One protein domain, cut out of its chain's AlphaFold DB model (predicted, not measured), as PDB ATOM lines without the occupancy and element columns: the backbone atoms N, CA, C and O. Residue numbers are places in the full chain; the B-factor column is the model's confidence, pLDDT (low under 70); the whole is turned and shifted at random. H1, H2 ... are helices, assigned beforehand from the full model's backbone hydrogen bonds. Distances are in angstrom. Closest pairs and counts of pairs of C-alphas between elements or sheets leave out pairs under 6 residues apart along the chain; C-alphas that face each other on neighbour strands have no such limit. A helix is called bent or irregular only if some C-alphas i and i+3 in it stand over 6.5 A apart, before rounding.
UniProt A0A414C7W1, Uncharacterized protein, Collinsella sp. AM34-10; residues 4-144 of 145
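AT A GLANCE: This is residues 4 to 144 of the 145 residues of an uncharacterized protein of Collinsella sp. AM34-10 (UniProt A0A414C7W1). The model is a long rod with one very long helix, H6, running along most of its length; H5 folds back beside the first part of H6 as a helical hairpin, and H4 runs beside the last part of H6. At the H4 end, a small head is made by H2, which crosses H4 and H6, with the short H1 at the beginning of H2 and H3 next to H4. The printed part has 141 residues, with six named helices in the order H1 to H6 and no named strand; the class is all helix. The whole is loose, with a radius of gyration of the C-alphas of 21.1 A, and spans 72 by 29 by 19 A.

IN THESE COORDINATES: H1, residues 5 to 8, begins at C-alpha 5 at (149.672, 126.232, 191.485). H2 holds residues 20 to 31 and is 17.2 A long from first to last C-alpha. H3 holds residues 35 to 43, 12.1 A, and H4 residues 58 to 70, 18.1 A. H5, residues 77 to 98, measures 31.7 A and begins at C-alpha 77 at (141.371, 148.433, 181.496). H6, residues 102 to 143, measures 61.7 A and ends at C-alpha 143 at (163.299, 117.556, 174.352). H6 is neither bent nor irregular, but only just: C-alphas 108 and 111 are 6.5 A apart.

HOW THE PARTS SIT: H1 and H2 only just touch, with 3 pairs of C-alphas within 8 A, the closest being Leu 8 and Pro 20 at 5.1 A. H2 touches H4 with residues 20 to 25 alone, about perpendicular at 83 degrees; the closest C-alphas are those of Gly 21 and Val 69, 4.1 A. H2 touches H6 with residues 25 to 29 alone, about perpendicular at 82 degrees; the closest C-alphas, of Ile 25 and Gln 130, are 6.0 A apart. H3 touches H4, about perpendicular at 83 degrees, with the C-alphas of Ile 42 and Lys 61 closest at 7.0 A. H4 touches H6, whose residues 130 to 141 alone take part, at a shallow tilt of 22 degrees, opposite ways; the closest C-alphas, of Lys 59 and Lys 141, are 5.5 A apart. H5 and H6 form a hairpin at a shallow tilt of 18 degrees, opposite ways, with the C-alphas of Cys 93 and Ala 105 closest at 4.7 A; H6 takes part with residues 102 to 116 alone. H4 and H5 are apart. Every O i to N i+4 pair is within hydrogen-bond range in H2, H3, H4 and H5, against 36 of 38 in H6; H1 is too short for such a pair.

THE WHOLE: The C-alphas of Asp 53 and Asn 100 are the two farthest apart, 73.1 A. The printed part has no cut. The links H1 to H2 and H3 to H4 are long; the second, residues 44 to 57, has its C-alphas 20 to 32 A from the mean of all C-alphas. The mean pLDDT of the printed part is 74.9, and 35 residues are under 70, among them residues 10 to 18 and 73 to 82.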
ATOM      1  N   ALA A   4     151.942 126.352 195.745       83.06
ATOM      2  CA  ALA A   4     150.978 125.525 195.030       83.06
ATOM      3  C   ALA A   4     150.381 126.298 193.845       83.06
ATOM      4  O   ALA A   4     150.012 127.468 193.958       83.06
ATOM      5  N   TYR A   5     150.222 125.637 192.702       80.44
ATOM      6  CA  TYR A   5     149.672 126.232 191.485       80.44
ATOM      7  C   TYR A   5     148.279 126.837 191.729       80.44
ATOM      8  O   TYR A   5     147.984 127.942 191.275       80.44
ATOM      9  N   LYS A   6     147.449 126.177 192.550       79.19
ATOM     10  CA  LYS A   6     146.132 126.686 192.981       79.19
ATOM     11  C   LYS A   6     146.207 128.004 193.764       79.19
ATOM     12  O   LYS A   6     145.281 128.811 193.712       79.19
ATOM     13  N   GLU A   7     147.303 128.248 194.481       79.44
ATOM     14  CA  GLU A   7     147.503 129.487 195.235       79.44
ATOM     15  C   GLU A   7     147.822 130.657 194.308       79.44
ATOM     16  O   GLU A   7     147.440 131.784 194.614       79.44
ATOM     17  N   LEU A   8     148.409 130.407 193.131       77.25
ATOM     18  CA  LEU A   8     148.683 131.452 192.140       77.25
ATOM     19  C   LEU A   8     147.407 132.153 191.653       77.25
ATOM     20  O   LEU A   8     147.469 133.322 191.286       77.25
ATOM     21  N   PHE A   9     146.248 131.491 191.716       71.56
ATOM     22  CA  PHE A   9     144.948 132.111 191.424       71.56
ATOM     23  C   PHE A   9     144.483 133.089 192.511       71.56
ATOM     24  O   PHE A   9     143.723 134.010 192.223       71.56
ATOM     25  N   ARG A  10     144.926 132.899 193.759       65.75
ATOM     26  CA  ARG A  10     144.593 133.763 194.908       65.75
ATOM     27  C   ARG A  10     145.606 134.883 195.108       65.75
ATOM     28  O   ARG A  10     145.315 135.878 195.768       65.75
ATOM     29  N   VAL A  11     146.804 134.727 194.548       60.22
ATOM     30  CA  VAL A  11     147.868 135.721 194.618       60.22
ATOM     31  C   VAL A  11     147.512 136.896 193.707       60.22
ATOM     32  O   VAL A  11     147.846 136.935 192.523       60.22
ATOM     33  N   ASN A  12     146.861 137.900 194.292       51.25
ATOM     34  CA  ASN A  12     146.619 139.190 193.657       51.25
ATOM     35  C   ASN A  12     147.897 140.040 193.709       51.25
ATOM     36  O   ASN A  12     147.985 141.049 194.409       51.25
ATOM     37  N   ARG A  13     148.957 139.583 193.039       51.81
ATOM     38  CA  ARG A  13     150.143 140.420 192.858       51.81
ATOM     39  C   ARG A  13     149.806 141.490 191.809       51.81
ATOM     40  O   ARG A  13     149.118 141.182 190.838       51.81
ATOM     41  N   PRO A  14     150.342 142.715 191.945       48.78
ATOM     42  CA  PRO A  14     150.330 143.695 190.869       48.78
ATOM     43  C   PRO A  14     151.225 143.159 189.741       48.78
ATOM     44  O   PRO A  14     152.453 143.306 189.742       48.78
ATOM     45  N   ILE A  15     150.606 142.403 188.840       49.62
ATOM     46  CA  ILE A  15     151.201 141.783 187.661       49.62
ATOM     47  C   ILE A  15     150.344 142.185 186.456       49.62
ATOM     48  O   ILE A  15     149.194 142.593 186.624       49.62
ATOM     49  N   CYS A  16     150.890 142.078 185.244       54.72
ATOM     50  CA  CYS A  16     150.176 142.236 183.974       54.72
ATOM     51  C   CYS A  16     149.132 141.110 183.764       54.72
ATOM     52  O   CYS A  16     149.238 140.341 182.818       54.72
ATOM     53  N   GLY A  17     148.167 140.998 184.681       53.94
ATOM     54  CA  GLY A  17     147.170 139.933 184.796       53.94
ATOM     55  C   GLY A  17     147.259 139.215 186.153       53.94
ATOM     56  O   GLY A  17     148.326 138.684 186.469       53.94
ATOM     57  N   PRO A  18     146.194 139.185 186.978       61.25
ATOM     58  CA  PRO A  18     146.142 138.300 188.141       61.25
ATOM     59  C   PRO A  18     146.183 136.830 187.692       61.25
ATOM     60  O   PRO A  18     145.711 136.494 186.605       61.25
ATOM     61  N   GLY A  19     146.729 135.949 188.532       74.12
ATOM     62  CA  GLY A  19     146.731 134.509 188.274       74.12
ATOM     63  C   GLY A  19     148.056 133.922 187.758       74.12
ATOM     64  O   GLY A  19     149.083 134.607 187.686       74.12
ATOM     65  N   PRO A  20     148.047 132.624 187.404       78.38
ATOM     66  CA  PRO A  20     149.253 131.854 187.104       78.38
ATOM     67  C   PRO A  20     150.025 132.355 185.878       78.38
ATOM     68  O   PRO A  20     151.240 132.510 185.961       78.38
ATOM     69  N   GLY A  21     149.366 132.694 184.764       78.88
ATOM     70  CA  GLY A  21     150.077 133.173 183.569       78.88
ATOM     71  C   GLY A  21     150.834 134.487 183.814       78.88
ATOM     72  O   GLY A  21     151.985 134.628 183.404       78.88
ATOM     73  N   GLY A  22     150.248 135.410 184.586       78.12
ATOM     74  CA  GLY A  22     150.928 136.634 185.013       78.12
ATOM     75  C   GLY A  22     152.167 136.341 185.864       78.12
ATOM     76  O   GLY A  22     153.220 136.946 185.649       78.12
ATOM     77  N   PHE A  23     152.077 135.379 186.788       82.62
ATOM     78  CA  PHE A  23     153.204 134.961 187.629       82.62
ATOM     79  C   PHE A  23     154.405 134.494 186.796       82.62
ATOM     80  O   PHE A  23     155.510 135.008 186.997       82.62
ATOM     81  N   PHE A  24     154.191 133.588 185.836       82.81
ATOM     82  CA  PHE A  24     155.276 133.063 185.002       82.81
ATOM     83  C   PHE A  24     155.871 134.135 184.082       82.81
ATOM     84  O   PHE A  24     157.091 134.281 184.044       82.81
ATOM     85  N   ILE A  25     155.047 134.966 183.428       79.19
ATOM     86  CA  ILE A  25     155.534 136.052 182.554       79.19
ATOM     87  C   ILE A  25     156.369 137.074 183.343       79.19
ATOM     88  O   ILE A  25     157.410 137.540 182.871       79.19
ATOM     89  N   LYS A  26     155.939 137.431 184.561       78.00
ATOM     90  CA  LYS A  26     156.677 138.376 185.410       78.00
ATOM     91  C   LYS A  26     158.000 137.799 185.888       78.00
ATOM     92  O   LYS A  26     159.008 138.495 185.815       78.00
ATOM     93  N   ARG A  27     158.010 136.550 186.359       77.44
ATOM     94  CA  ARG A  27     159.253 135.901 186.788       77.44
ATOM     95  C   ARG A  27     160.231 135.788 185.627       77.44
ATOM     96  O   ARG A  27     161.372 136.201 185.785       77.44
ATOM     97  N   PHE A  28     159.752 135.405 184.447       74.81
ATOM     98  CA  PHE A  28     160.570 135.358 183.239       74.81
ATOM     99  C   PHE A  28     161.200 136.724 182.893       74.81
ATOM    100  O   PHE A  28     162.383 136.796 182.564       74.81
ATOM    101  N   LYS A  29     160.454 137.832 183.058       71.12
ATOM    102  CA  LYS A  29     160.968 139.206 182.879       71.12
ATOM    103  C   LYS A  29     162.113 139.558 183.837       71.12
ATOM    104  O   LYS A  29     163.035 140.255 183.427       71.12
ATOM    105  N   GLU A  30     162.006 139.177 185.109       63.97
ATOM    106  CA  GLU A  30     162.922 139.621 186.172       63.97
ATOM    107  C   GLU A  30     164.290 138.922 186.125       63.97
ATOM    108  O   GLU A  30     165.267 139.507 186.580       63.97
ATOM    109  N   GLY A  31     164.375 137.708 185.569       57.16
ATOM    110  CA  GLY A  31     165.603 136.899 185.630       57.16
ATOM    111  C   GLY A  31     166.440 136.809 184.353       57.16
ATOM    112  O   GLY A  31     167.533 136.270 184.415       57.16
ATOM    113  N   GLY A  32     165.965 137.283 183.192       64.25
ATOM    114  CA  GLY A  32     166.653 136.991 181.916       64.25
ATOM    115  C   GLY A  32     166.696 135.489 181.585       64.25
ATOM    116  O   GLY A  32     167.597 135.049 180.878       64.25
ATOM    117  N   TYR A  33     165.725 134.749 182.131       63.28
ATOM    118  CA  TYR A  33     165.693 133.299 182.339       63.28
ATOM    119  C   TYR A  33     166.279 132.453 181.196       63.28
ATOM    120  O   TYR A  33     165.861 132.569 180.041       63.28
ATOM    121  N   SER A  34     167.167 131.524 181.558       70.88
ATOM    122  CA  SER A  34     167.560 130.377 180.728       70.88
ATOM    123  C   SER A  34     166.537 129.233 180.828       70.88
ATOM    124  O   SER A  34     165.747 129.170 181.773       70.88
ATOM    125  N   GLU A  35     166.553 128.287 179.882       72.75
ATOM    126  CA  GLU A  35     165.664 127.111 179.931       72.75
ATOM    127  C   GLU A  35     165.794 126.325 181.244       72.75
ATOM    128  O   GLU A  35     164.793 125.851 181.776       72.75
ATOM    129  N   ALA A  36     167.003 126.244 181.808       78.31
ATOM    130  CA  ALA A  36     167.262 125.559 183.073       78.31
ATOM    131  C   ALA A  36     166.569 126.236 184.266       78.31
ATOM    132  O   ALA A  36     166.016 125.558 185.128       78.31
ATOM    133  N   GLU A  37     166.543 127.567 184.305       80.31
ATOM    134  CA  GLU A  37     165.860 128.309 185.369       80.31
ATOM    135  C   GLU A  37     164.336 128.233 185.213       80.31
ATOM    136  O   GLU A  37     163.607 128.212 186.204       80.31
ATOM    137  N   LEU A  38     163.833 128.162 183.974       82.94
ATOM    138  CA  LEU A  38     162.408 127.940 183.721       82.94
ATOM    139  C   LEU A  38     161.990 126.543 184.195       82.94
ATOM    140  O   LEU A  38     160.937 126.391 184.813       82.94
ATOM    141  N   LEU A  39     162.833 125.540 183.953       83.31
ATOM    142  CA  LEU A  39     162.641 124.186 184.459       83.31
ATOM    143  C   LEU A  39     162.670 124.128 185.987       83.31
ATOM    144  O   LEU A  39     161.799 123.481 186.569       83.31
ATOM    145  N   ASP A  40     163.611 124.816 186.632       84.44
ATOM    146  CA  ASP A  40     163.679 124.911 188.094       84.44
ATOM    147  C   ASP A  40     162.419 125.581 188.665       84.44
ATOM    148  O   ASP A  40     161.779 125.055 189.578       84.44
ATOM    149  N   LEU A  41     161.967 126.675 188.042       85.00
ATOM    150  CA  LEU A  41     160.739 127.373 188.421       85.00
ATOM    151  C   LEU A  41     159.499 126.478 188.301       85.00
ATOM    152  O   LEU A  41     158.665 126.472 189.204       85.00
ATOM    153  N   ILE A  42     159.356 125.733 187.201       85.44
ATOM    154  CA  ILE A  42     158.233 124.804 186.996       85.44
ATOM    155  C   ILE A  42     158.330 123.621 187.965       85.44
ATOM    156  O   ILE A  42     157.320 123.184 188.512       85.44
ATOM    157  N   SER A  43     159.532 123.110 188.219       82.31
ATOM    158  CA  SER A  43     159.747 121.976 189.123       82.31
ATOM    159  C   SER A  43     159.484 122.344 190.583       82.31
ATOM    160  O   SER A  43     158.974 121.517 191.335       82.31
ATOM    161  N   GLY A  44     159.761 123.592 190.971       82.06
ATOM    162  CA  GLY A  44     159.495 124.124 192.308       82.06
ATOM    163  C   GLY A  44     158.032 124.499 192.582       82.06
ATOM    164  O   GLY A  44     157.697 124.825 193.726       82.06
ATOM    165  N   VAL A  45     157.161 124.471 191.566       84.00
ATOM    166  CA  VAL A  45     155.716 124.688 191.720       84.00
ATOM    167  C   VAL A  45     155.014 123.349 191.906       84.00
ATOM    168  O   VAL A  45     155.187 122.409 191.130       84.00
ATOM    169  N   ASP A  46     154.174 123.287 192.934       84.94
ATOM    170  CA  ASP A  46     153.335 122.126 193.187       84.94
ATOM    171  C   ASP A  46     152.052 122.218 192.344       84.94
ATOM    172  O   ASP A  46     151.183 123.056 192.591       84.94
ATOM    173  N   PHE A  47     151.956 121.376 191.312       80.06
ATOM    174  CA  PHE A  47     150.803 121.306 190.406       80.06
ATOM    175  C   PHE A  47     149.713 120.340 190.889       80.06
ATOM    176  O   PHE A  47     148.691 120.209 190.213       80.06
ATOM    177  N   SER A  48     149.901 119.669 192.029       73.12
ATOM    178  CA  SER A  48     148.927 118.711 192.541       73.12
ATOM    179  C   SER A  48     147.600 119.407 192.890       73.12
ATOM    180  O   SER A  48     147.543 120.455 193.546       73.12
ATOM    181  N   LEU A  49     146.490 118.838 192.407       62.72
ATOM    182  CA  LEU A  49     145.140 119.369 192.639       62.72
ATOM    183  C   LEU A  49     144.478 118.815 193.912       62.72
ATOM    184  O   LEU A  49     143.389 119.258 194.265       62.72
ATOM    185  N   GLY A  50     145.183 117.968 194.669       58.47
ATOM    186  CA  GLY A  50     144.881 117.693 196.074       58.47
ATOM    187  C   GLY A  50     144.211 116.363 196.409       58.47
ATOM    188  O   GLY A  50     143.918 116.174 197.582       58.47
ATOM    189  N   GLU A  51     143.987 115.443 195.462       52.41
ATOM    190  CA  GLU A  51     143.287 114.181 195.791       52.41
ATOM    191  C   GLU A  51     143.964 112.892 195.306       52.41
ATOM    192  O   GLU A  51     143.692 111.833 195.863       52.41
ATOM    193  N   VAL A  52     144.894 112.954 194.349       55.16
ATOM    194  CA  VAL A  52     145.671 111.785 193.916       55.16
ATOM    195  C   VAL A  52     147.109 112.226 193.679       55.16
ATOM    196  O   VAL A  52     147.352 113.179 192.938       55.16
ATOM    197  N   ASP A  53     148.044 111.550 194.344       54.47
ATOM    198  CA  ASP A  53     149.495 111.756 194.261       54.47
ATOM    199  C   ASP A  53     150.038 111.165 192.946       54.47
ATOM    200  O   ASP A  53     150.905 110.296 192.922       54.47
ATOM    201  N   GLU A  54     149.433 111.555 191.821       60.34
ATOM    202  CA  GLU A  54     149.997 111.276 190.507       60.34
ATOM    203  C   GLU A  54     151.065 112.326 190.230       60.34
ATOM    204  O   GLU A  54     150.768 113.514 190.065       60.34
ATOM    205  N   ASP A  55     152.319 111.876 190.173       70.19
ATOM    206  CA  ASP A  55     153.442 112.687 189.727       70.19
ATOM    207  C   ASP A  55     153.147 113.229 188.322       70.19
ATOM    208  O   ASP A  55     153.253 112.543 187.301       70.19
ATOM    209  N   ILE A  56     152.745 114.498 188.268       78.62
ATOM    210  CA  ILE A  56     152.466 115.190 187.014       78.62
ATOM    211  C   ILE A  56     153.783 115.299 186.247       78.62
ATOM    212  O   ILE A  56     154.729 115.954 186.700       78.62
ATOM    213  N   SER A  57     153.832 114.699 185.057       84.94
ATOM    214  CA  SER A  57     155.014 114.759 184.199       84.94
ATOM    215  C   SER A  57     155.391 116.205 183.869       84.94
ATOM    216  O   SER A  57     154.537 117.088 183.744       84.94
ATOM    217  N   LEU A  58     156.685 116.465 183.682       84.25
ATOM    218  CA  LEU A  58     157.182 117.805 183.363       84.25
ATOM    219  C   LEU A  58     156.546 118.368 182.079       84.25
ATOM    220  O   LEU A  58     156.201 119.548 182.028       84.25
ATOM    221  N   LYS A  59     156.290 117.508 181.088       85.31
ATOM    222  CA  LYS A  59     155.539 117.839 179.870       85.31
ATOM    223  C   LYS A  59     154.137 118.361 180.186       85.31
ATOM    224  O   LYS A  59     153.748 119.415 179.688       85.31
ATOM    225  N   LYS A  60     153.408 117.681 181.079       86.19
ATOM    226  CA  LYS A  60     152.071 118.101 181.511       86.19
ATOM    227  C   LYS A  60     152.109 119.413 182.297       86.19
ATOM    228  O   LYS A  60     151.259 120.274 182.077       86.19
ATOM    229  N   LYS A  61     153.121 119.617 183.149       88.00
ATOM    230  CA  LYS A  61     153.351 120.909 183.821       88.00
ATOM    231  C   LYS A  61     153.569 122.032 182.800       88.00
ATOM    232  O   LYS A  61     152.960 123.091 182.926       88.00
ATOM    233  N   CYS A  62     154.369 121.792 181.757       87.19
ATOM    234  CA  CYS A  62     154.603 122.768 180.689       87.19
ATOM    235  C   CYS A  62     153.321 123.113 179.914       87.19
ATOM    236  O   CYS A  62     153.087 124.290 179.662       87.19
ATOM    237  N   GLU A  63     152.472 122.130 179.591       88.00
ATOM    238  CA  GLU A  63     151.164 122.363 178.949       88.00
ATOM    239  C   GLU A  63     150.242 123.240 179.808       88.00
ATOM    240  O   GLU A  63     149.617 124.172 179.305       88.00
ATOM    241  N   ILE A  64     150.180 122.978 181.119       86.69
ATOM    242  CA  ILE A  64     149.369 123.772 182.055       86.69
ATOM    243  C   ILE A  64     149.855 125.228 182.076       86.69
ATOM    244  O   ILE A  64     149.047 126.158 182.015       86.69
ATOM    245  N   VAL A  65     151.174 125.432 182.141       87.56
ATOM    246  CA  VAL A  65     151.771 126.773 182.130       87.56
ATOM    247  C   VAL A  65     151.540 127.467 180.788       87.56
ATOM    248  O   VAL A  65     151.153 128.630 180.771       87.56
ATOM    249  N   GLU A  66     151.715 126.775 179.666       88.88
ATOM    250  CA  GLU A  66     151.460 127.304 178.323       88.88
ATOM    251  C   GLU A  66     150.003 127.746 178.151       88.88
ATOM    252  O   GLU A  66     149.741 128.848 177.663       88.88
ATOM    253  N   GLN A  67     149.046 126.933 178.601       85.62
ATOM    254  CA  GLN A  67     147.629 127.279 178.564       85.62
ATOM    255  C   GLN A  67     147.329 128.501 179.445       85.62
ATOM    256  O   GLN A  67     146.594 129.403 179.041       85.62
ATOM    257  N   ALA A  68     147.942 128.582 180.628       83.94
ATOM    258  CA  ALA A  68     147.806 129.743 181.499       83.94
ATOM    259  C   ALA A  68     148.434 131.008 180.898       83.94
ATOM    260  O   ALA A  68     147.873 132.086 181.033       83.94
ATOM    261  N   VAL A  69     149.588 130.898 180.240       84.31
ATOM    262  CA  VAL A  69     150.317 132.031 179.651       84.31
ATOM    263  C   VAL A  69     149.649 132.512 178.368       84.31
ATOM    264  O   VAL A  69     149.526 133.717 178.176       84.31
ATOM    265  N   SER A  70     149.181 131.608 177.506       82.50
ATOM    266  CA  SER A  70     148.466 131.952 176.267       82.50
ATOM    267  C   SER A  70     147.118 132.628 176.533       82.50
ATOM    268  O   SER A  70     146.730 133.525 175.788       82.50
ATOM    269  N   GLY A  71     146.439 132.255 177.622       74.31
ATOM    270  CA  GLY A  71     145.183 132.876 178.050       74.31
ATOM    271  C   GLY A  71     145.334 134.230 178.754       74.31
ATOM    272  O   GLY A  71     144.331 134.909 178.979       74.31
ATOM    273  N   VAL A  72     146.553 134.648 179.121       76.19
ATOM    274  CA  VAL A  72     146.768 135.961 179.742       76.19
ATOM    275  C   VAL A  72     147.002 137.007 178.666       76.19
ATOM    276  O   VAL A  72     147.976 136.982 177.918       76.19
ATOM    277  N   HIS A  73     146.118 137.992 178.653       68.75
ATOM    278  CA  HIS A  73     146.283 139.205 177.874       68.75
ATOM    279  C   HIS A  73     146.734 140.342 178.780       68.75
ATOM    280  O   HIS A  73     146.327 140.429 179.942       68.75
ATOM    281  N   TYR A  74     147.533 141.256 178.227       65.19
ATOM    282  CA  TYR A  74     147.819 142.511 178.905       65.19
ATOM    283  C   TYR A  74     146.485 143.208 179.211       65.19
ATOM    284  O   TYR A  74     145.697 143.495 178.308       65.19
ATOM    285  N   THR A  75     146.198 143.396 180.497       59.91
ATOM    286  CA  THR A  75     144.845 143.671 180.990       59.91
ATOM    287  C   THR A  75     144.190 144.901 180.345       59.91
ATOM    288  O   THR A  75     144.762 145.990 180.293       59.91
ATOM    289  N   SER A  76     142.944 144.699 179.910       50.84
ATOM    290  CA  SER A  76     142.093 145.526 179.038       50.84
ATOM    291  C   SER A  76     141.515 146.820 179.632       50.84
ATOM    292  O   SER A  76     140.811 147.542 178.928       50.84
ATOM    293  N   TRP A  77     141.799 147.157 180.892       54.03
ATOM    294  CA  TRP A  77     141.371 148.433 181.496       54.03
ATOM    295  C   TRP A  77     142.207 149.616 181.000       54.03
ATOM    296  O   TRP A  77     141.773 150.765 181.069       54.03
ATOM    297  N   ALA A  78     143.393 149.346 180.454       61.03
ATOM    298  CA  ALA A  78     144.251 150.384 179.925       61.03
ATOM    299  C   ALA A  78     143.638 151.150 178.740       61.03
ATOM    300  O   ALA A  78     143.695 152.368 178.792       61.03
ATOM    301  N   PRO A  79     142.984 150.535 177.734       60.97
ATOM    302  CA  PRO A  79     142.201 151.262 176.733       60.97
ATOM    303  C   PRO A  79     141.187 152.253 177.315       60.97
ATOM    304  O   PRO A  79     141.096 153.374 176.829       60.97
ATOM    305  N   SER A  80     140.462 151.881 178.375       65.62
ATOM    306  CA  SER A  80     139.486 152.765 179.027       65.62
ATOM    307  C   SER A  80     140.162 153.919 179.771       65.62
ATOM    308  O   SER A  80     139.726 155.061 179.654       65.62
ATOM    309  N   VAL A  81     141.263 153.652 180.480       65.81
ATOM    310  CA  VAL A  81     142.067 154.690 181.152       65.81
ATOM    311  C   VAL A  81     142.744 155.610 180.136       65.81
ATOM    312  O   VAL A  81     142.724 156.825 180.294       65.81
ATOM    313  N   ILE A  82     143.283 155.051 179.054       68.25
ATOM    314  CA  ILE A  82     143.868 155.782 177.929       68.25
ATOM    315  C   ILE A  82     142.805 156.654 177.267       68.25
ATOM    316  O   ILE A  82     143.049 157.833 177.036       68.25
ATOM    317  N   SER A  83     141.611 156.115 177.016       70.19
ATOM    318  CA  SER A  83     140.490 156.868 176.455       70.19
ATOM    319  C   SER A  83     140.075 158.014 177.378       70.19
ATOM    320  O   SER A  83     139.906 159.128 176.894       70.19
ATOM    321  N   MET A  84     139.991 157.782 178.690       74.94
ATOM    322  CA  MET A  84     139.686 158.822 179.675       74.94
ATOM    323  C   MET A  84     140.753 159.927 179.695       74.94
ATOM    324  O   MET A  84     140.416 161.111 179.689       74.94
ATOM    325  N   ILE A  85     142.039 159.555 179.671       72.50
ATOM    326  CA  ILE A  85     143.164 160.499 179.620       72.50
ATOM    327  C   ILE A  85     143.115 161.314 178.327       72.50
ATOM    328  O   ILE A  85     143.227 162.537 178.377       72.50
ATOM    329  N   ILE A  86     142.889 160.673 177.177       72.75
ATOM    330  CA  ILE A  86     142.753 161.361 175.888       72.75
ATOM    331  C   ILE A  86     141.576 162.342 175.933       72.75
ATOM    332  O   ILE A  86     141.754 163.499 175.565       72.75
ATOM    333  N   SER A  87     140.408 161.941 176.446       77.50
ATOM    334  CA  SER A  87     139.237 162.822 176.566       77.50
ATOM    335  C   SER A  87     139.505 164.049 177.444       77.50
ATOM    336  O   SER A  87     139.166 165.166 177.050       77.50
ATOM    337  N   LEU A  88     140.166 163.873 178.594       73.50
ATOM    338  CA  LEU A  88     140.563 164.981 179.475       73.50
ATOM    339  C   LEU A  88     141.584 165.912 178.803       73.50
ATOM    340  O   LEU A  88     141.479 167.133 178.903       73.50
ATOM    341  N   THR A  89     142.535 165.338 178.067       74.00
ATOM    342  CA  THR A  89     143.582 166.085 177.353       74.00
ATOM    343  C   THR A  89     143.009 166.904 176.210       74.00
ATOM    344  O   THR A  89     143.360 168.067 176.053       74.00
ATOM    345  N   VAL A  90     142.101 166.320 175.426       77.44
ATOM    346  CA  VAL A  90     141.431 167.005 174.315       77.44
ATOM    347  C   VAL A  90     140.582 168.163 174.846       77.44
ATOM    348  O   VAL A  90     140.668 169.262 174.304       77.44
ATOM    349  N   GLY A  91     139.848 167.974 175.947       77.75
ATOM    350  CA  GLY A  91     139.102 169.058 176.601       77.75
ATOM    351  C   GLY A  91     140.002 170.187 177.132       77.75
ATOM    352  O   GLY A  91     139.716 171.369 176.922       77.75
ATOM    353  N   GLY A  92     141.128 169.837 177.764       74.62
ATOM    354  CA  GLY A  92     142.135 170.798 178.234       74.62
ATOM    355  C   GLY A  92     142.819 171.566 177.097       74.62
ATOM    356  O   GLY A  92     142.987 172.779 177.171       74.62
ATOM    357  N   CYS A  93     143.144 170.890 175.993       72.62
ATOM    358  CA  CYS A  93     143.713 171.527 174.805       72.62
ATOM    359  C   CYS A  93     142.734 172.480 174.122       72.62
ATOM    360  O   CYS A  93     143.112 173.599 173.785       72.62
ATOM    361  N   LEU A  94     141.480 172.057 173.928       77.12
ATOM    362  CA  LEU A  94     140.456 172.884 173.285       77.12
ATOM    363  C   LEU A  94     140.170 174.155 174.094       77.12
ATOM    364  O   LEU A  94     140.056 175.235 173.519       77.12
ATOM    365  N   SER A  95     140.119 174.049 175.424       74.25
ATOM    366  CA  SER A  95     139.955 175.213 176.306       74.25
ATOM    367  C   SER A  95     141.187 176.129 176.316       74.25
ATOM    368  O   SER A  95     141.039 177.350 176.268       74.25
ATOM    369  N   ALA A  96     142.403 175.575 176.294       72.62
ATOM    370  CA  ALA A  96     143.638 176.355 176.196       72.62
ATOM    371  C   ALA A  96     143.774 177.092 174.851       72.62
ATOM    372  O   ALA A  96     144.206 178.245 174.821       72.62
ATOM    373  N   TRP A  97     143.367 176.459 173.745       69.31
ATOM    374  CA  TRP A  97     143.292 177.097 172.428       69.31
ATOM    375  C   TRP A  97     142.212 178.174 172.356       69.31
ATOM    376  O   TRP A  97     142.479 179.239 171.809       69.31
ATOM    377  N   ALA A  98     141.043 177.961 172.968       77.25
ATOM    378  CA  ALA A  98     140.019 179.001 173.085       77.25
ATOM    379  C   ALA A  98     140.518 180.229 173.873       77.25
ATOM    380  O   ALA A  98     140.123 181.354 173.581       77.25
ATOM    381  N   GLY A  99     141.429 180.026 174.832       78.50
ATOM    382  CA  GLY A  99     142.131 181.089 175.557       78.50
ATOM    383  C   GLY A  99     143.408 181.613 174.884       78.50
ATOM    384  O   GLY A  99     144.124 182.393 175.504       78.50
ATOM    385  N   ASN A 100     143.725 181.171 173.659       78.62
ATOM    386  CA  ASN A 100     144.936 181.507 172.898       78.62
ATOM    387  C   ASN A 100     146.270 181.243 173.640       78.62
ATOM    388  O   ASN A 100     147.293 181.870 173.368       78.62
ATOM    389  N   ASN A 101     146.269 180.290 174.577       75.62
ATOM    390  CA  ASN A 101     147.409 179.950 175.428       75.62
ATOM    391  C   ASN A 101     148.085 178.663 174.938       75.62
ATOM    392  O   ASN A 101     147.877 177.571 175.470       75.62
ATOM    393  N   SER A 102     148.940 178.800 173.922       69.31
ATOM    394  CA  SER A 102     149.680 177.689 173.298       69.31
ATOM    395  C   SER A 102     150.586 176.924 174.275       69.31
ATOM    396  O   SER A 102     150.715 175.704 174.172       69.31
ATOM    397  N   ILE A 103     151.155 177.619 175.264       72.25
ATOM    398  CA  ILE A 103     151.982 177.017 176.321       72.25
ATOM    399  C   ILE A 103     151.139 176.074 177.190       72.25
ATOM    400  O   ILE A 103     151.568 174.961 177.485       72.25
ATOM    401  N   ALA A 104     149.914 176.476 177.544       67.38
ATOM    402  CA  ALA A 104     149.013 175.653 178.347       67.38
ATOM    403  C   ALA A 104     148.558 174.398 177.582       67.38
ATOM    404  O   ALA A 104     148.529 173.316 178.158       67.38
ATOM    405  N   ALA A 105     148.295 174.511 176.275       65.62
ATOM    406  CA  ALA A 105     147.980 173.359 175.426       65.62
ATOM    407  C   ALA A 105     149.137 172.337 175.381       65.62
ATOM    408  O   ALA A 105     148.911 171.135 175.516       65.62
ATOM    409  N   GLY A 106     150.388 172.805 175.275       66.12
ATOM    410  CA  GLY A 106     151.572 171.939 175.315       66.12
ATOM    411  C   GLY A 106     151.705 171.151 176.624       66.12
ATOM    412  O   GLY A 106     151.991 169.954 176.600       66.12
ATOM    413  N   VAL A 107     151.409 171.788 177.761       74.31
ATOM    414  CA  VAL A 107     151.458 171.162 179.096       74.31
ATOM    415  C   VAL A 107     150.462 170.005 179.241       74.31
ATOM    416  O   VAL A 107     150.754 169.053 179.960       74.31
ATOM    417  N   PHE A 108     149.327 170.031 178.535       70.19
ATOM    418  CA  PHE A 108     148.369 168.920 178.549       70.19
ATOM    419  C   PHE A 108     148.789 167.759 177.635       70.19
ATOM    420  O   PHE A 108     148.610 166.598 177.998       70.19
ATOM    421  N   VAL A 109     149.377 168.034 176.468       72.06
ATOM    422  CA  VAL A 109     149.697 166.994 175.467       72.06
ATOM    423  C   VAL A 109     150.945 166.191 175.833       72.06
ATOM    424  O   VAL A 109     150.953 164.964 175.703       72.06
ATOM    425  N   THR A 110     152.002 166.854 176.302       77.06
ATOM    426  CA  THR A 110     153.292 166.216 176.600       77.06
ATOM    427  C   THR A 110     153.208 165.054 177.606       77.06
ATOM    428  O   THR A 110     153.687 163.968 177.271       77.06
ATOM    429  N   PRO A 111     152.599 165.191 178.801       77.69
ATOM    430  CA  PRO A 111     152.513 164.086 179.759       77.69
ATOM    431  C   PRO A 111     151.676 162.917 179.229       77.69
ATOM    432  O   PRO A 111     151.969 161.764 179.537       77.69
ATOM    433  N   CYS A 112     150.686 163.187 178.380       74.50
ATOM    434  CA  CYS A 112     149.846 162.156 177.783       74.50
ATOM    435  C   CYS A 112     150.600 161.339 176.734       74.50
ATOM    436  O   CYS A 112     150.493 160.114 176.728       74.50
ATOM    437  N   LEU A 113     151.432 161.981 175.909       78.56
ATOM    438  CA  LEU A 113     152.330 161.272 174.993       78.56
ATOM    439  C   LEU A 113     153.366 160.433 175.747       78.56
ATOM    440  O   LEU A 113     153.624 159.294 175.361       78.56
ATOM    441  N   ILE A 114     153.917 160.952 176.849       81.19
ATOM    442  CA  ILE A 114     154.843 160.201 177.708       81.19
ATOM    443  C   ILE A 114     154.137 158.980 178.314       81.19
ATOM    444  O   ILE A 114     154.656 157.869 178.229       81.19
ATOM    445  N   ALA A 115     152.934 159.152 178.868       76.31
ATOM    446  CA  ALA A 115     152.151 158.059 179.439       76.31
ATOM    447  C   ALA A 115     151.801 156.985 178.393       76.31
ATOM    448  O   ALA A 115     151.932 155.791 178.670       76.31
ATOM    449  N   LEU A 116     151.423 157.393 177.177       77.56
ATOM    450  CA  LEU A 116     151.173 156.487 176.053       77.56
ATOM    451  C   LEU A 116     152.438 155.747 175.609       77.56
ATOM    452  O   LEU A 116     152.377 154.546 175.360       77.56
ATOM    453  N   GLY A 117     153.579 156.435 175.541       80.00
ATOM    454  CA  GLY A 117     154.867 155.827 175.205       80.00
ATOM    455  C   GLY A 117     155.297 154.785 176.237       80.00
ATOM    456  O   GLY A 117     155.647 153.663 175.876       80.00
ATOM    457  N   ILE A 118     155.183 155.116 177.527       80.50
ATOM    458  CA  ILE A 118     155.441 154.189 178.636       80.50
ATOM    459  C   ILE A 118     154.502 152.980 178.547       80.50
ATOM    460  O   ILE A 118     154.947 151.837 178.649       80.50
ATOM    461  N   TYR A 119     153.210 153.211 178.309       77.31
ATOM    462  CA  TYR A 119     152.228 152.145 178.148       77.31
ATOM    463  C   TYR A 119     152.551 151.214 176.970       77.31
ATOM    464  O   TYR A 119     152.589 149.994 177.138       77.31
ATOM    465  N   ALA A 120     152.808 151.779 175.788       77.88
ATOM    466  CA  ALA A 120     153.149 151.023 174.588       77.88
ATOM    467  C   ALA A 120     154.421 150.196 174.801       77.88
ATOM    468  O   ALA A 120     154.467 149.024 174.428       77.88
ATOM    469  N   TRP A 121     155.416 150.773 175.477       80.62
ATOM    470  CA  TRP A 121     156.633 150.069 175.858       80.62
ATOM    471  C   TRP A 121     156.350 148.876 176.776       80.62
ATOM    472  O   TRP A 121     156.819 147.768 176.511       80.62
ATOM    473  N   PHE A 122     155.552 149.065 177.832       77.69
ATOM    474  CA  PHE A 122     155.184 147.975 178.740       77.69
ATOM    475  C   PHE A 122     154.411 146.862 178.036       77.69
ATOM    476  O   PHE A 122     154.693 145.687 178.282       77.69
ATOM    477  N   ARG A 123     153.485 147.218 177.140       78.50
ATOM    478  CA  ARG A 123     152.734 146.254 176.334       78.50
ATOM    479  C   ARG A 123     153.656 145.446 175.421       78.50
ATOM    480  O   ARG A 123     153.591 144.221 175.439       78.50
ATOM    481  N   LEU A 124     154.549 146.109 174.688       80.31
ATOM    482  CA  LEU A 124     155.502 145.441 173.799       80.31
ATOM    483  C   LEU A 124     156.431 144.506 174.584       80.31
ATOM    484  O   LEU A 124     156.649 143.364 174.186       80.31
ATOM    485  N   CYS A 125     156.932 144.949 175.740       79.50
ATOM    486  CA  CYS A 125     157.738 144.100 176.618       79.50
ATOM    487  C   CYS A 125     156.963 142.866 177.101       79.50
ATOM    488  O   CYS A 125     157.535 141.782 177.183       79.50
ATOM    489  N   PHE A 126     155.681 143.025 177.438       80.25
ATOM    490  CA  PHE A 126     154.831 141.921 177.870       80.25
ATOM    491  C   PHE A 126     154.621 140.901 176.749       80.25
ATOM    492  O   PHE A 126     154.910 139.725 176.952       80.25
ATOM    493  N   GLU A 127     154.193 141.350 175.567       82.06
ATOM    494  CA  GLU A 127     153.953 140.480 174.406       82.06
ATOM    495  C   GLU A 127     155.246 139.756 173.983       82.06
ATOM    496  O   GLU A 127     155.245 138.550 173.721       82.06
ATOM    497  N   ARG A 128     156.393 140.448 174.023       83.19
ATOM    498  CA  ARG A 128     157.701 139.831 173.767       83.19
ATOM    499  C   ARG A 128     158.046 138.757 174.799       83.19
ATOM    500  O   ARG A 128     158.477 137.670 174.443       83.19
ATOM    501  N   ASN A 129     157.869 139.036 176.085       82.44
ATOM    502  CA  ASN A 129     158.215 138.061 177.121       82.44
ATOM    503  C   ASN A 129     157.268 136.856 177.109       82.44
ATOM    504  O   ASN A 129     157.710 135.735 177.338       82.44
ATOM    505  N   GLN A 130     155.989 137.075 176.802       84.69
ATOM    506  CA  GLN A 130     155.002 136.016 176.616       84.69
ATOM    507  C   GLN A 130     155.397 135.086 175.464       84.69
ATOM    508  O   GLN A 130     155.419 133.872 175.636       84.69
ATOM    509  N   THR A 131     155.758 135.646 174.306       85.25
ATOM    510  CA  THR A 131     156.165 134.864 173.126       85.25
ATOM    511  C   THR A 131     157.452 134.073 173.357       85.25
ATOM    512  O   THR A 131     157.503 132.893 173.018       85.25
ATOM    513  N   VAL A 132     158.465 134.672 173.993       85.62
ATOM    514  CA  VAL A 132     159.713 133.966 174.336       85.62
ATOM    515  C   VAL A 132     159.454 132.842 175.345       85.62
ATOM    516  O   VAL A 132     159.957 131.736 175.158       85.62
ATOM    517  N   LEU A 133     158.632 133.085 176.370       86.50
ATOM    518  CA  LEU A 133     158.266 132.069 177.360       86.50
ATOM    519  C   LEU A 133     157.528 130.885 176.715       86.50
ATOM    520  O   LEU A 133     157.856 129.736 176.996       86.50
ATOM    521  N   LEU A 134     156.571 131.152 175.821       87.75
ATOM    522  CA  LEU A 134     155.875 130.104 175.063       87.75
ATOM    523  C   LEU A 134     156.843 129.309 174.175       87.75
ATOM    524  O   LEU A 134     156.747 128.085 174.106       87.75
ATOM    525  N   GLY A 135     157.808 129.984 173.544       86.25
ATOM    526  CA  GLY A 135     158.862 129.338 172.761       86.25
ATOM    527  C   GLY A 135     159.726 128.391 173.600       86.25
ATOM    528  O   GLY A 135     159.918 127.239 173.210       86.25
ATOM    529  N   ALA A 136     160.179 128.839 174.772       85.94
ATOM    530  CA  ALA A 136     160.978 128.030 175.694       85.94
ATOM    531  C   ALA A 136     160.199 126.814 176.224       85.94
ATOM    532  O   ALA A 136     160.711 125.695 176.223       85.94
ATOM    533  N   LEU A 137     158.927 126.997 176.602       87.88
ATOM    534  CA  LEU A 137     158.047 125.891 176.999       87.88
ATOM    535  C   LEU A 137     157.888 124.867 175.870       87.88
ATOM    536  O   LEU A 137     157.900 123.662 176.119       87.88
ATOM    537  N   ASN A 138     157.750 125.332 174.627       87.19
ATOM    538  CA  ASN A 138     157.620 124.441 173.483       87.19
ATOM    539  C   ASN A 138     158.900 123.640 173.220       87.19
ATOM    540  O   ASN A 138     158.823 122.435 172.998       87.19
ATOM    541  N   HIS A 139     160.067 124.278 173.317       85.44
ATOM    542  CA  HIS A 139     161.352 123.600 173.162       85.44
ATOM    543  C   HIS A 139     161.571 122.525 174.243       85.44
ATOM    544  O   HIS A 139     161.886 121.377 173.920       85.44
ATOM    545  N   ILE A 140     161.270 122.834 175.510       84.44
ATOM    546  CA  ILE A 140     161.338 121.870 176.624       84.44
ATOM    547  C   ILE A 140     160.440 120.650 176.368       84.44
ATOM    548  O   ILE A 140     160.884 119.513 176.536       84.44
ATOM    549  N   LYS A 141     159.201 120.863 175.901       83.69
ATOM    550  CA  LYS A 141     158.278 119.768 175.547       83.69
ATOM    551  C   LYS A 141     158.818 118.872 174.429       83.69
ATOM    552  O   LYS A 141     158.501 117.690 174.411       83.69
ATOM    553  N   THR A 142     159.587 119.417 173.485       81.56
ATOM    554  CA  THR A 142     160.167 118.629 172.382       81.56
ATOM    555  C   THR A 142     161.403 117.827 172.786       81.56
ATOM    556  O   THR A 142     161.692 116.813 172.158       81.56
ATOM    557  N   LEU A 143     162.113 118.248 173.837       78.19
ATOM    558  CA  LEU A 143     163.299 117.556 174.352       78.19
ATOM    559  C   LEU A 143     162.964 116.390 175.295       78.19
ATOM    560  O   LEU A 143     163.798 115.505 175.482       78.19
ATOM    561  N   GLN A 144     161.766 116.373 175.881       65.88
ATOM    562  CA  GLN A 144     161.281 115.280 176.723       65.88
ATOM    563  C   GLN A 144     160.100 114.556 176.053       65.88
ATOM    564  O   GLN A 144     158.979 115.075 176.105       65.88
TER     565      GLN A 144